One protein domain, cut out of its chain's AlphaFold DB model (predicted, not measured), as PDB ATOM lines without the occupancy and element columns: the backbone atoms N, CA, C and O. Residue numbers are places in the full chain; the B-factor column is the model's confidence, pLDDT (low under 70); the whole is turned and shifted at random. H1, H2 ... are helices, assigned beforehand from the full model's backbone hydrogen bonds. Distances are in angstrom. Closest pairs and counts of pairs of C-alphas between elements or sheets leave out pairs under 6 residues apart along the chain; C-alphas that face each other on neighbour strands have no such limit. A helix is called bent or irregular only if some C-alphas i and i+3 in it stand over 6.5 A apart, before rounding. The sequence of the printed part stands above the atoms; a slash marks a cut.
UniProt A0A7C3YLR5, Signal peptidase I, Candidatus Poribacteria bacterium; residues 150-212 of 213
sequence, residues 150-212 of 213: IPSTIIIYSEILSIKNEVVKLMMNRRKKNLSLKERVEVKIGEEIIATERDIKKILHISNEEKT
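This is residues 150 to 212 of the 213 residues of the protein "Signal peptidase I" of Candidatus Poribacteria bacterium (UniProt A0A7C3YLR5). Two long helices of nearly equal length, H2 and H1, meet near their ends at a tight link and open into a wide V. The arms of the V spread apart from that corner with nothing filling the space between them, and most of each arm stands free: residues 150 to 175, which belong to H1, and residues 188 to 212, of which 188 to 210 belong to H2. The printed part has 63 residues with two named helices, H1 then H2 along the chain, and no named strand; the class is all helix. The whole is extended, with a radius of gyration of the C-alphas of 19.6 A, and flat, spanning 53 by 42 by 6 A.

The longest helix is H2, residues 181 to 210. The other helix, H1, residues 150 to 178, is close to it but not clearly touching, with 1 pair of C-alphas within 8 A. That closest pair is Lys 176 and Arg 184, whose C-alphas are 7.2 A apart. The two helices stand at a steep tilt of 60 degrees and run opposite ways. Their centres are 27.8 A apart. In H1 and H2 every O i to N i+4 pair is within hydrogen-bond range.

H2 has 30 residues and measures 44.1 A from its first to its last C-alpha, from C-alpha 181 at (-2.678, -21.617, 3.143) to C-alpha 210 at (6.904, -38.454, 42.714). H1 has 29 residues and measures 42.4 A, beginning with C-alpha 150 at (35.997, -52.592, 4.875). Neither helix is bent.

The two C-alphas farthest apart are those of Ser 152 and Lys 211, at 53.6 A. The printed part has no cut, and the link from H1 to H2, 2 residues, is tight. The mean pLDDT of the printed part is 80.3, and the model's confidence is low, under 70, at residues 206 to 212.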
ATOM      1  N   ILE A 150      36.674 -52.917   3.610       86.62
ATOM      2  CA  ILE A 150      35.997 -52.592   4.875       86.62
ATOM      3  C   ILE A 150      35.812 -51.073   5.046       86.62
ATOM      4  O   ILE A 150      34.672 -50.632   5.192       86.62
ATOM      5  N   PRO A 151      36.861 -50.230   4.995       82.56
ATOM      6  CA  PRO A 151      36.661 -48.790   5.122       82.56
ATOM      7  C   PRO A 151      35.828 -48.213   3.974       82.56
ATOM      8  O   PRO A 151      34.973 -47.366   4.229       82.56
ATOM      9  N   SER A 152      35.996 -48.692   2.736       82.88
ATOM     10  CA  SER A 152      35.170 -48.245   1.608       82.88
ATOM     11  C   SER A 152      33.683 -48.544   1.809       82.88
ATOM     12  O   SER A 152      32.855 -47.665   1.589       82.88
ATOM     13  N   THR A 153      33.322 -49.744   2.267       87.94
ATOM     14  CA  THR A 153      31.916 -50.109   2.523       87.94
ATOM     15  C   THR A 153      31.306 -49.292   3.658       87.94
ATOM     16  O   THR A 153      30.164 -48.854   3.532       87.94
ATOM     17  N   ILE A 154      32.069 -49.008   4.719       86.19
ATOM     18  CA  ILE A 154      31.634 -48.122   5.810       86.19
ATOM     19  C   ILE A 154      31.342 -46.716   5.275       86.19
ATOM     20  O   ILE A 154      30.289 -46.152   5.578       86.19
ATOM     21  N   ILE A 155      32.244 -46.164   4.455       83.62
ATOM     22  CA  ILE A 155      32.068 -44.841   3.845       83.62
ATOM     23  C   ILE A 155      30.815 -44.836   2.963       83.62
ATOM     24  O   ILE A 155      29.929 -44.015   3.181       83.62
ATOM     25  N   ILE A 156      30.687 -45.794   2.041       86.69
ATOM     26  CA  ILE A 156      29.534 -45.900   1.135       86.69
ATOM     27  C   ILE A 156      28.223 -46.001   1.923       86.69
ATOM     28  O   ILE A 156      27.269 -45.278   1.638       86.69
ATOM     29  N   TYR A 157      28.171 -46.855   2.947       88.06
ATOM     30  CA  TYR A 157      26.987 -46.998   3.790       88.06
ATOM     31  C   TYR A 157      26.639 -45.689   4.512       88.06
ATOM     32  O   TYR A 157      25.475 -45.283   4.547       88.06
ATOM     33  N   SER A 158      27.650 -44.995   5.045       81.12
ATOM     34  CA  SER A 158      27.459 -43.712   5.722       81.12
ATOM     35  C   SER A 158      26.923 -42.625   4.782       81.12
ATOM     36  O   SER A 158      26.001 -41.894   5.161       81.12
ATOM     37  N   GLU A 159      27.407 -42.582   3.538       85.06
ATOM     38  CA  GLU A 159      26.938 -41.646   2.516       85.06
ATOM     39  C   GLU A 159      25.505 -41.964   2.078       85.06
ATOM     40  O   GLU A 159      24.670 -41.064   2.005       85.06
ATOM     41  N   ILE A 160      25.153 -43.243   1.901       87.12
ATOM     42  CA  ILE A 160      23.776 -43.655   1.577       87.12
ATOM     43  C   ILE A 160      22.791 -43.186   2.657       87.12
ATOM     44  O   ILE A 160      21.716 -42.669   2.342       87.12
ATOM     45  N   LEU A 161      23.138 -43.341   3.938       84.06
ATOM     46  CA  LEU A 161      22.297 -42.858   5.035       84.06
ATOM     47  C   LEU A 161      22.218 -41.326   5.074       84.06
ATOM     48  O   LEU A 161      21.158 -40.774   5.377       84.06
ATOM     49  N   SER A 162      23.316 -40.635   4.768       83.12
ATOM     50  CA  SER A 162      23.348 -39.173   4.679       83.12
ATOM     51  C   SER A 162      22.401 -38.669   3.584       83.12
ATOM     52  O   SER A 162      21.506 -37.865   3.858       83.12
ATOM     53  N   ILE A 163      22.502 -39.250   2.384       86.94
ATOM     54  CA  ILE A 163      21.668 -38.918   1.226       86.94
ATOM     55  C   ILE A 163      20.189 -39.173   1.526       86.94
ATOM     56  O   ILE A 163      19.363 -38.297   1.276       86.94
ATOM     57  N   LYS A 164      19.831 -40.325   2.115       85.50
ATOM     58  CA  LYS A 164      18.432 -40.624   2.479       85.50
ATOM     59  C   LYS A 164      17.830 -39.542   3.380       85.50
ATOM     60  O   LYS A 164      16.709 -39.096   3.139       85.50
ATOM     61  N   ASN A 165      18.575 -39.089   4.386       82.06
ATOM     62  CA  ASN A 165      18.112 -38.046   5.302       82.06
ATOM     63  C   ASN A 165      17.958 -36.683   4.609       82.06
ATOM     64  O   ASN A 165      16.985 -35.971   4.868       82.06
ATOM     65  N   GLU A 166      18.886 -36.323   3.717       84.44
ATOM     66  CA  GLU A 166      18.825 -35.078   2.941       84.44
ATOM     67  C   GLU A 166      17.626 -35.090   1.975       84.44
ATOM     68  O   GLU A 166      16.854 -34.131   1.926       84.44
ATOM     69  N   VAL A 167      17.395 -36.208   1.276       86.50
ATOM     70  CA  VAL A 167      16.264 -36.386   0.348       86.50
ATOM     71  C   VAL A 167      14.925 -36.285   1.077       86.50
ATOM     72  O   VAL A 167      14.051 -35.536   0.638       86.50
ATOM     73  N   VAL A 168      14.760 -36.968   2.217       85.62
ATOM     74  CA  VAL A 168      13.530 -36.881   3.028       85.62
ATOM     75  C   VAL A 168      13.284 -35.443   3.483       85.62
ATOM     76  O   VAL A 168      12.167 -34.935   3.370       85.62
ATOM     77  N   LYS A 169      14.329 -34.740   3.925       85.75
ATOM     78  CA  LYS A 169      14.233 -33.335   4.335       85.75
ATOM     79  C   LYS A 169      13.810 -32.426   3.176       85.75
ATOM     80  O   LYS A 169      12.958 -31.555   3.360       85.75
ATOM     81  N   LEU A 170      14.361 -32.639   1.980       84.06
ATOM     82  CA  LEU A 170      13.976 -31.906   0.772       84.06
ATOM     83  C   LEU A 170      12.519 -32.186   0.378       84.06
ATOM     84  O   LEU A 170      11.792 -31.248   0.049       84.06
ATOM     85  N   MET A 171      12.071 -33.442   0.460       83.00
ATOM     86  CA  MET A 171      10.677 -33.819   0.205       83.00
ATOM     87  C   MET A 171       9.714 -33.166   1.203       83.00
ATOM     88  O   MET A 171       8.709 -32.588   0.788       83.00
ATOM     89  N   MET A 172      10.034 -33.178   2.501       80.06
ATOM     90  CA  MET A 172       9.223 -32.516   3.531       80.06
ATOM     91  C   MET A 172       9.148 -30.999   3.316       80.06
ATOM     92  O   MET A 172       8.066 -30.419   3.415       80.06
ATOM     93  N   ASN A 173      10.265 -30.355   2.956       82.94
ATOM     94  CA  ASN A 173      10.297 -28.921   2.660       82.94
ATOM     95  C   ASN A 173       9.490 -28.563   1.406       82.94
ATOM     96  O   ASN A 173       8.748 -27.581   1.421       82.94
ATOM     97  N   ARG A 174       9.588 -29.362   0.332       79.88
ATOM     98  CA  ARG A 174       8.772 -29.178  -0.879       79.88
ATOM     99  C   ARG A 174       7.284 -29.344  -0.578       79.88
ATOM    100  O   ARG A 174       6.497 -28.509  -1.012       79.88
ATOM    101  N   ARG A 175       6.908 -30.354   0.217       79.56
ATOM    102  CA  ARG A 175       5.520 -30.564   0.651       79.56
ATOM    103  C   ARG A 175       5.014 -29.356   1.442       79.56
ATOM    104  O   ARG A 175       4.049 -28.744   1.010       79.56
ATOM    105  N   LYS A 176       5.717 -28.909   2.497       75.62
ATOM    106  CA  LYS A 176       5.346 -27.692   3.259       75.62
ATOM    107  C   LYS A 176       5.236 -26.442   2.371       75.62
ATOM    108  O   LYS A 176       4.353 -25.616   2.595       75.62
ATOM    109  N   LYS A 177       6.100 -26.297   1.355       76.38
ATOM    110  CA  LYS A 177       6.047 -25.162   0.422       76.38
ATOM    111  C   LYS A 177       4.791 -25.191  -0.459       76.38
ATOM    112  O   LYS A 177       4.195 -24.135  -0.639       76.38
ATOM    113  N   ASN A 178       4.392 -26.369  -0.937       76.25
ATOM    114  CA  ASN A 178       3.265 -26.554  -1.858       76.25
ATOM    115  C   ASN A 178       1.899 -26.734  -1.172       76.25
ATOM    116  O   ASN A 178       0.893 -26.743  -1.870       76.25
ATOM    117  N   LEU A 179       1.844 -26.872   0.159       81.19
ATOM    118  CA  LEU A 179       0.577 -26.862   0.899       81.19
ATOM    119  C   LEU A 179      -0.142 -25.517   0.723       81.19
ATOM    120  O   LEU A 179       0.481 -24.455   0.851       81.19
ATOM    121  N   SER A 180      -1.456 -25.575   0.504       76.38
ATOM    122  CA  SER A 180      -2.325 -24.398   0.500       76.38
ATOM    123  C   SER A 180      -2.300 -23.694   1.864       76.38
ATOM    124  O   SER A 180      -1.981 -24.293   2.894       76.38
ATOM    125  N   LEU A 181      -2.641 -22.402   1.899       75.81
ATOM    126  CA  LEU A 181      -2.678 -21.617   3.143       75.81
ATOM    127  C   LEU A 181      -3.536 -22.284   4.232       75.81
ATOM    128  O   LEU A 181      -3.145 -22.278   5.396       75.81
ATOM    129  N   LYS A 182      -4.654 -22.907   3.842       71.12
ATOM    130  CA  LYS A 182      -5.563 -23.615   4.747       71.12
ATOM    131  C   LYS A 182      -4.911 -24.869   5.344       71.12
ATOM    132  O   LYS A 182      -4.866 -25.013   6.562       71.12
ATOM    133  N   GLU A 183      -4.285 -25.699   4.511       81.12
ATOM    134  CA  GLU A 183      -3.563 -26.894   4.972       81.12
ATOM    135  C   GLU A 183      -2.336 -26.540   5.829       81.12
ATOM    136  O   GLU A 183      -1.997 -27.262   6.763       81.12
ATOM    137  N   ARG A 184      -1.645 -25.422   5.549       74.81
ATOM    138  CA  ARG A 184      -0.515 -24.960   6.377       74.81
ATOM    139  C   ARG A 184      -0.948 -24.609   7.798       74.81
ATOM    140  O   ARG A 184      -0.199 -24.890   8.731       74.81
ATOM    141  N   VAL A 185      -2.114 -23.979   7.945       78.25
ATOM    142  CA  VAL A 185      -2.694 -23.644   9.252       78.25
ATOM    143  C   VAL A 185      -3.085 -24.925   9.989       78.25
ATOM    144  O   VAL A 185      -2.664 -25.102  11.127       78.25
ATOM    145  N   GLU A 186      -3.769 -25.862   9.327       80.75
ATOM    146  CA  GLU A 186      -4.151 -27.154   9.920       80.75
ATOM    147  C   GLU A 186      -2.937 -27.986  10.368       80.75
ATOM    148  O   GLU A 186      -2.913 -28.492  11.490       80.75
ATOM    149  N   VAL A 187      -1.880 -28.073   9.549       80.19
ATOM    150  CA  VAL A 187      -0.643 -28.788   9.916       80.19
ATOM    151  C   VAL A 187       0.074 -28.119  11.088       80.19
ATOM    152  O   VAL A 187       0.596 -28.818  11.954       80.19
ATOM    153  N   LYS A 188       0.118 -26.782  11.138       81.50
ATOM    154  CA  LYS A 188       0.780 -26.055  12.230       81.50
ATOM    155  C   LYS A 188       0.028 -26.216  13.553       81.50
ATOM    156  O   LYS A 188       0.664 -26.474  14.571       81.50
ATOM    157  N   ILE A 189      -1.304 -26.145  13.513       83.69
ATOM    158  CA  ILE A 189      -2.171 -26.430  14.664       83.69
ATOM    159  C   ILE A 189      -1.964 -27.879  15.129       83.69
ATOM    160  O   ILE A 189      -1.763 -28.120  16.315       83.69
ATOM    161  N   GLY A 190      -1.919 -28.847  14.206       83.88
ATOM    162  CA  GLY A 190      -1.643 -30.249  14.533       83.88
ATOM    163  C   GLY A 190      -0.257 -30.483  15.153       83.88
ATOM    164  O   GLY A 190      -0.139 -31.227  16.125       83.88
ATOM    165  N   GLU A 191       0.799 -29.836  14.638       87.44
ATOM    166  CA  GLU A 191       2.157 -29.914  15.209       87.44
ATOM    167  C   GLU A 191       2.207 -29.343  16.643       87.44
ATOM    168  O   GLU A 191       2.864 -29.938  17.504       87.44
ATOM    169  N   GLU A 192       1.499 -28.241  16.921       85.25
ATOM    170  CA  GLU A 192       1.398 -27.646  18.266       85.25
ATOM    171  C   GLU A 192       0.591 -28.516  19.238       85.25
ATOM    172  O   GLU A 192       1.026 -28.722  20.374       85.25
ATOM    173  N   ILE A 193      -0.531 -29.095  18.797       83.38
ATOM    174  CA  ILE A 193      -1.335 -30.017  19.617       83.38
ATOM    175  C   ILE A 193      -0.498 -31.239  20.015       83.38
ATOM    176  O   ILE A 193      -0.414 -31.571  21.196       83.38
ATOM    177  N   ILE A 194       0.207 -31.858  19.061       85.75
ATOM    178  CA  ILE A 194       1.055 -33.034  19.322       85.75
ATOM    179  C   ILE A 194       2.225 -32.687  20.255       85.75
ATOM    180  O   ILE A 194       2.631 -33.516  21.073       85.75
ATOM    181  N   ALA A 195       2.814 -31.494  20.130       86.69
ATOM    182  CA  ALA A 195       3.861 -31.041  21.046       86.69
ATOM    183  C   ALA A 195       3.315 -30.880  22.473       86.69
ATOM    184  O   ALA A 195       3.915 -31.396  23.415       86.69
ATOM    185  N   THR A 196       2.137 -30.267  22.600       84.81
ATOM    186  CA  THR A 196       1.453 -30.038  23.878       84.81
ATOM    187  C   THR A 196       1.072 -31.354  24.557       84.81
ATOM    188  O   THR A 196       1.381 -31.549  25.730       84.81
ATOM    189  N   GLU A 197       0.495 -32.312  23.827       86.69
ATOM    190  CA  GLU A 197       0.203 -33.653  24.358       86.69
ATOM    191  C   GLU A 197       1.468 -34.370  24.836       86.69
ATOM    192  O   GLU A 197       1.467 -35.031  25.875       86.69
ATOM    193  N   ARG A 198       2.572 -34.240  24.092       85.94
ATOM    194  CA  ARG A 198       3.849 -34.869  24.446       85.94
ATOM    195  C   ARG A 198       4.443 -34.267  25.721       85.94
ATOM    196  O   ARG A 198       5.043 -35.005  26.502       85.94
ATOM    197  N   ASP A 199       4.271 -32.967  25.932       88.75
ATOM    198  CA  ASP A 199       4.728 -32.275  27.136       88.75
ATOM    199  C   ASP A 199       3.822 -32.575  28.340       88.75
ATOM    200  O   ASP A 199       4.337 -32.915  29.405       88.75
ATOM    201  N   ILE A 200       2.495 -32.616  28.163       85.38
ATOM    202  CA  ILE A 200       1.547 -33.079  29.194       85.38
ATOM    203  C   ILE A 200       1.867 -34.518  29.612       85.38
ATOM    204  O   ILE A 200       1.933 -34.821  30.801       85.38
ATOM    205  N   LYS A 201       2.126 -35.413  28.652       83.44
ATOM    206  CA  LYS A 201       2.441 -36.819  28.939       83.44
ATOM    207  C   LYS A 201       3.750 -36.972  29.713       83.44
ATOM    208  O   LYS A 201       3.835 -37.843  30.569       83.44
ATOM    209  N   LYS A 202       4.749 -36.117  29.462       81.44
ATOM    210  CA  LYS A 202       5.976 -36.064  30.274       81.44
ATOM    211  C   LYS A 202       5.705 -35.569  31.690       81.44
ATOM    212  O   LYS A 202       6.199 -36.182  32.625       81.44
ATOM    213  N   ILE A 203       4.916 -34.506  31.847       80.31
ATOM    214  CA  ILE A 203       4.559 -33.953  33.163       80.31
ATOM    215  C   ILE A 203       3.783 -34.986  33.990       80.31
ATOM    216  O   ILE A 203       4.096 -35.202  35.156       80.31
ATOM    217  N   LEU A 204       2.822 -35.685  33.379       75.38
ATOM    218  CA  LEU A 204       2.064 -36.754  34.034       75.38
ATOM    219  C   LEU A 204       2.938 -37.956  34.407       75.38
ATOM    220  O   LEU A 204       2.722 -38.564  35.453       75.38
ATOM    221  N   HIS A 205       3.932 -38.295  33.581       73.00
ATOM    222  CA  HIS A 205       4.848 -39.389  33.900       73.00
ATOM    223  C   HIS A 205       5.755 -39.046  35.089       73.00
ATOM    224  O   HIS A 205       5.931 -39.890  35.961       73.00
ATOM    225  N   ILE A 206       6.240 -37.800  35.157       68.88
ATOM    226  CA  ILE A 206       7.025 -37.264  36.282       68.88
ATOM    227  C   ILE A 206       6.171 -37.198  37.563       68.88
ATOM    228  O   ILE A 206       6.622 -37.603  38.628       68.88
ATOM    229  N   SER A 207       4.906 -36.775  37.463       66.25
ATOM    230  CA  SER A 207       3.994 -36.693  38.616       66.25
ATOM    231  C   SER A 207       3.667 -38.058  39.244       66.25
ATOM    232  O   SER A 207       3.422 -38.136  40.447       66.25
ATOM    233  N   ASN A 208       3.659 -39.134  38.452       65.62
ATOM    234  CA  ASN A 208       3.426 -40.489  38.958       65.62
ATOM    235  C   ASN A 208       4.673 -41.106  39.619       65.62
ATOM    236  O   ASN A 208       4.525 -41.926  40.524       65.62
ATOM    237  N   GLU A 209       5.879 -40.697  39.217       63.50
ATOM    238  CA  GLU A 209       7.127 -41.098  39.883       63.50
ATOM    239  C   GLU A 209       7.286 -40.414  41.254       63.50
ATOM    240  O   GLU A 209       7.699 -41.063  42.208       63.50
ATOM    241  N   GLU A 210       6.860 -39.155  41.413       60.12
ATOM    242  CA  GLU A 210       6.904 -38.454  42.714       60.12
ATOM    243  C   GLU A 210       5.863 -38.944  43.738       60.12
ATOM    244  O   GLU A 210       6.048 -38.749  44.933       60.12
ATOM    245  N   LYS A 211       4.769 -39.585  43.306       57.31
ATOM    246  CA  LYS A 211       3.733 -40.130  44.211       57.31
ATOM    247  C   LYS A 211       4.014 -41.548  44.717       57.31
ATOM    248  O   LYS A 211       3.239 -42.058  45.522       57.31
ATOM    249  N   THR A 212       5.054 -42.206  44.205       54.78
ATOM    250  CA  THR A 212       5.416 -43.594  44.548       54.78
ATOM    251  C   THR A 212       6.718 -43.712  45.351       54.78
ATOM    252  O   THR A 212       7.110 -44.830  45.688       54.78
TER     253      THR A 212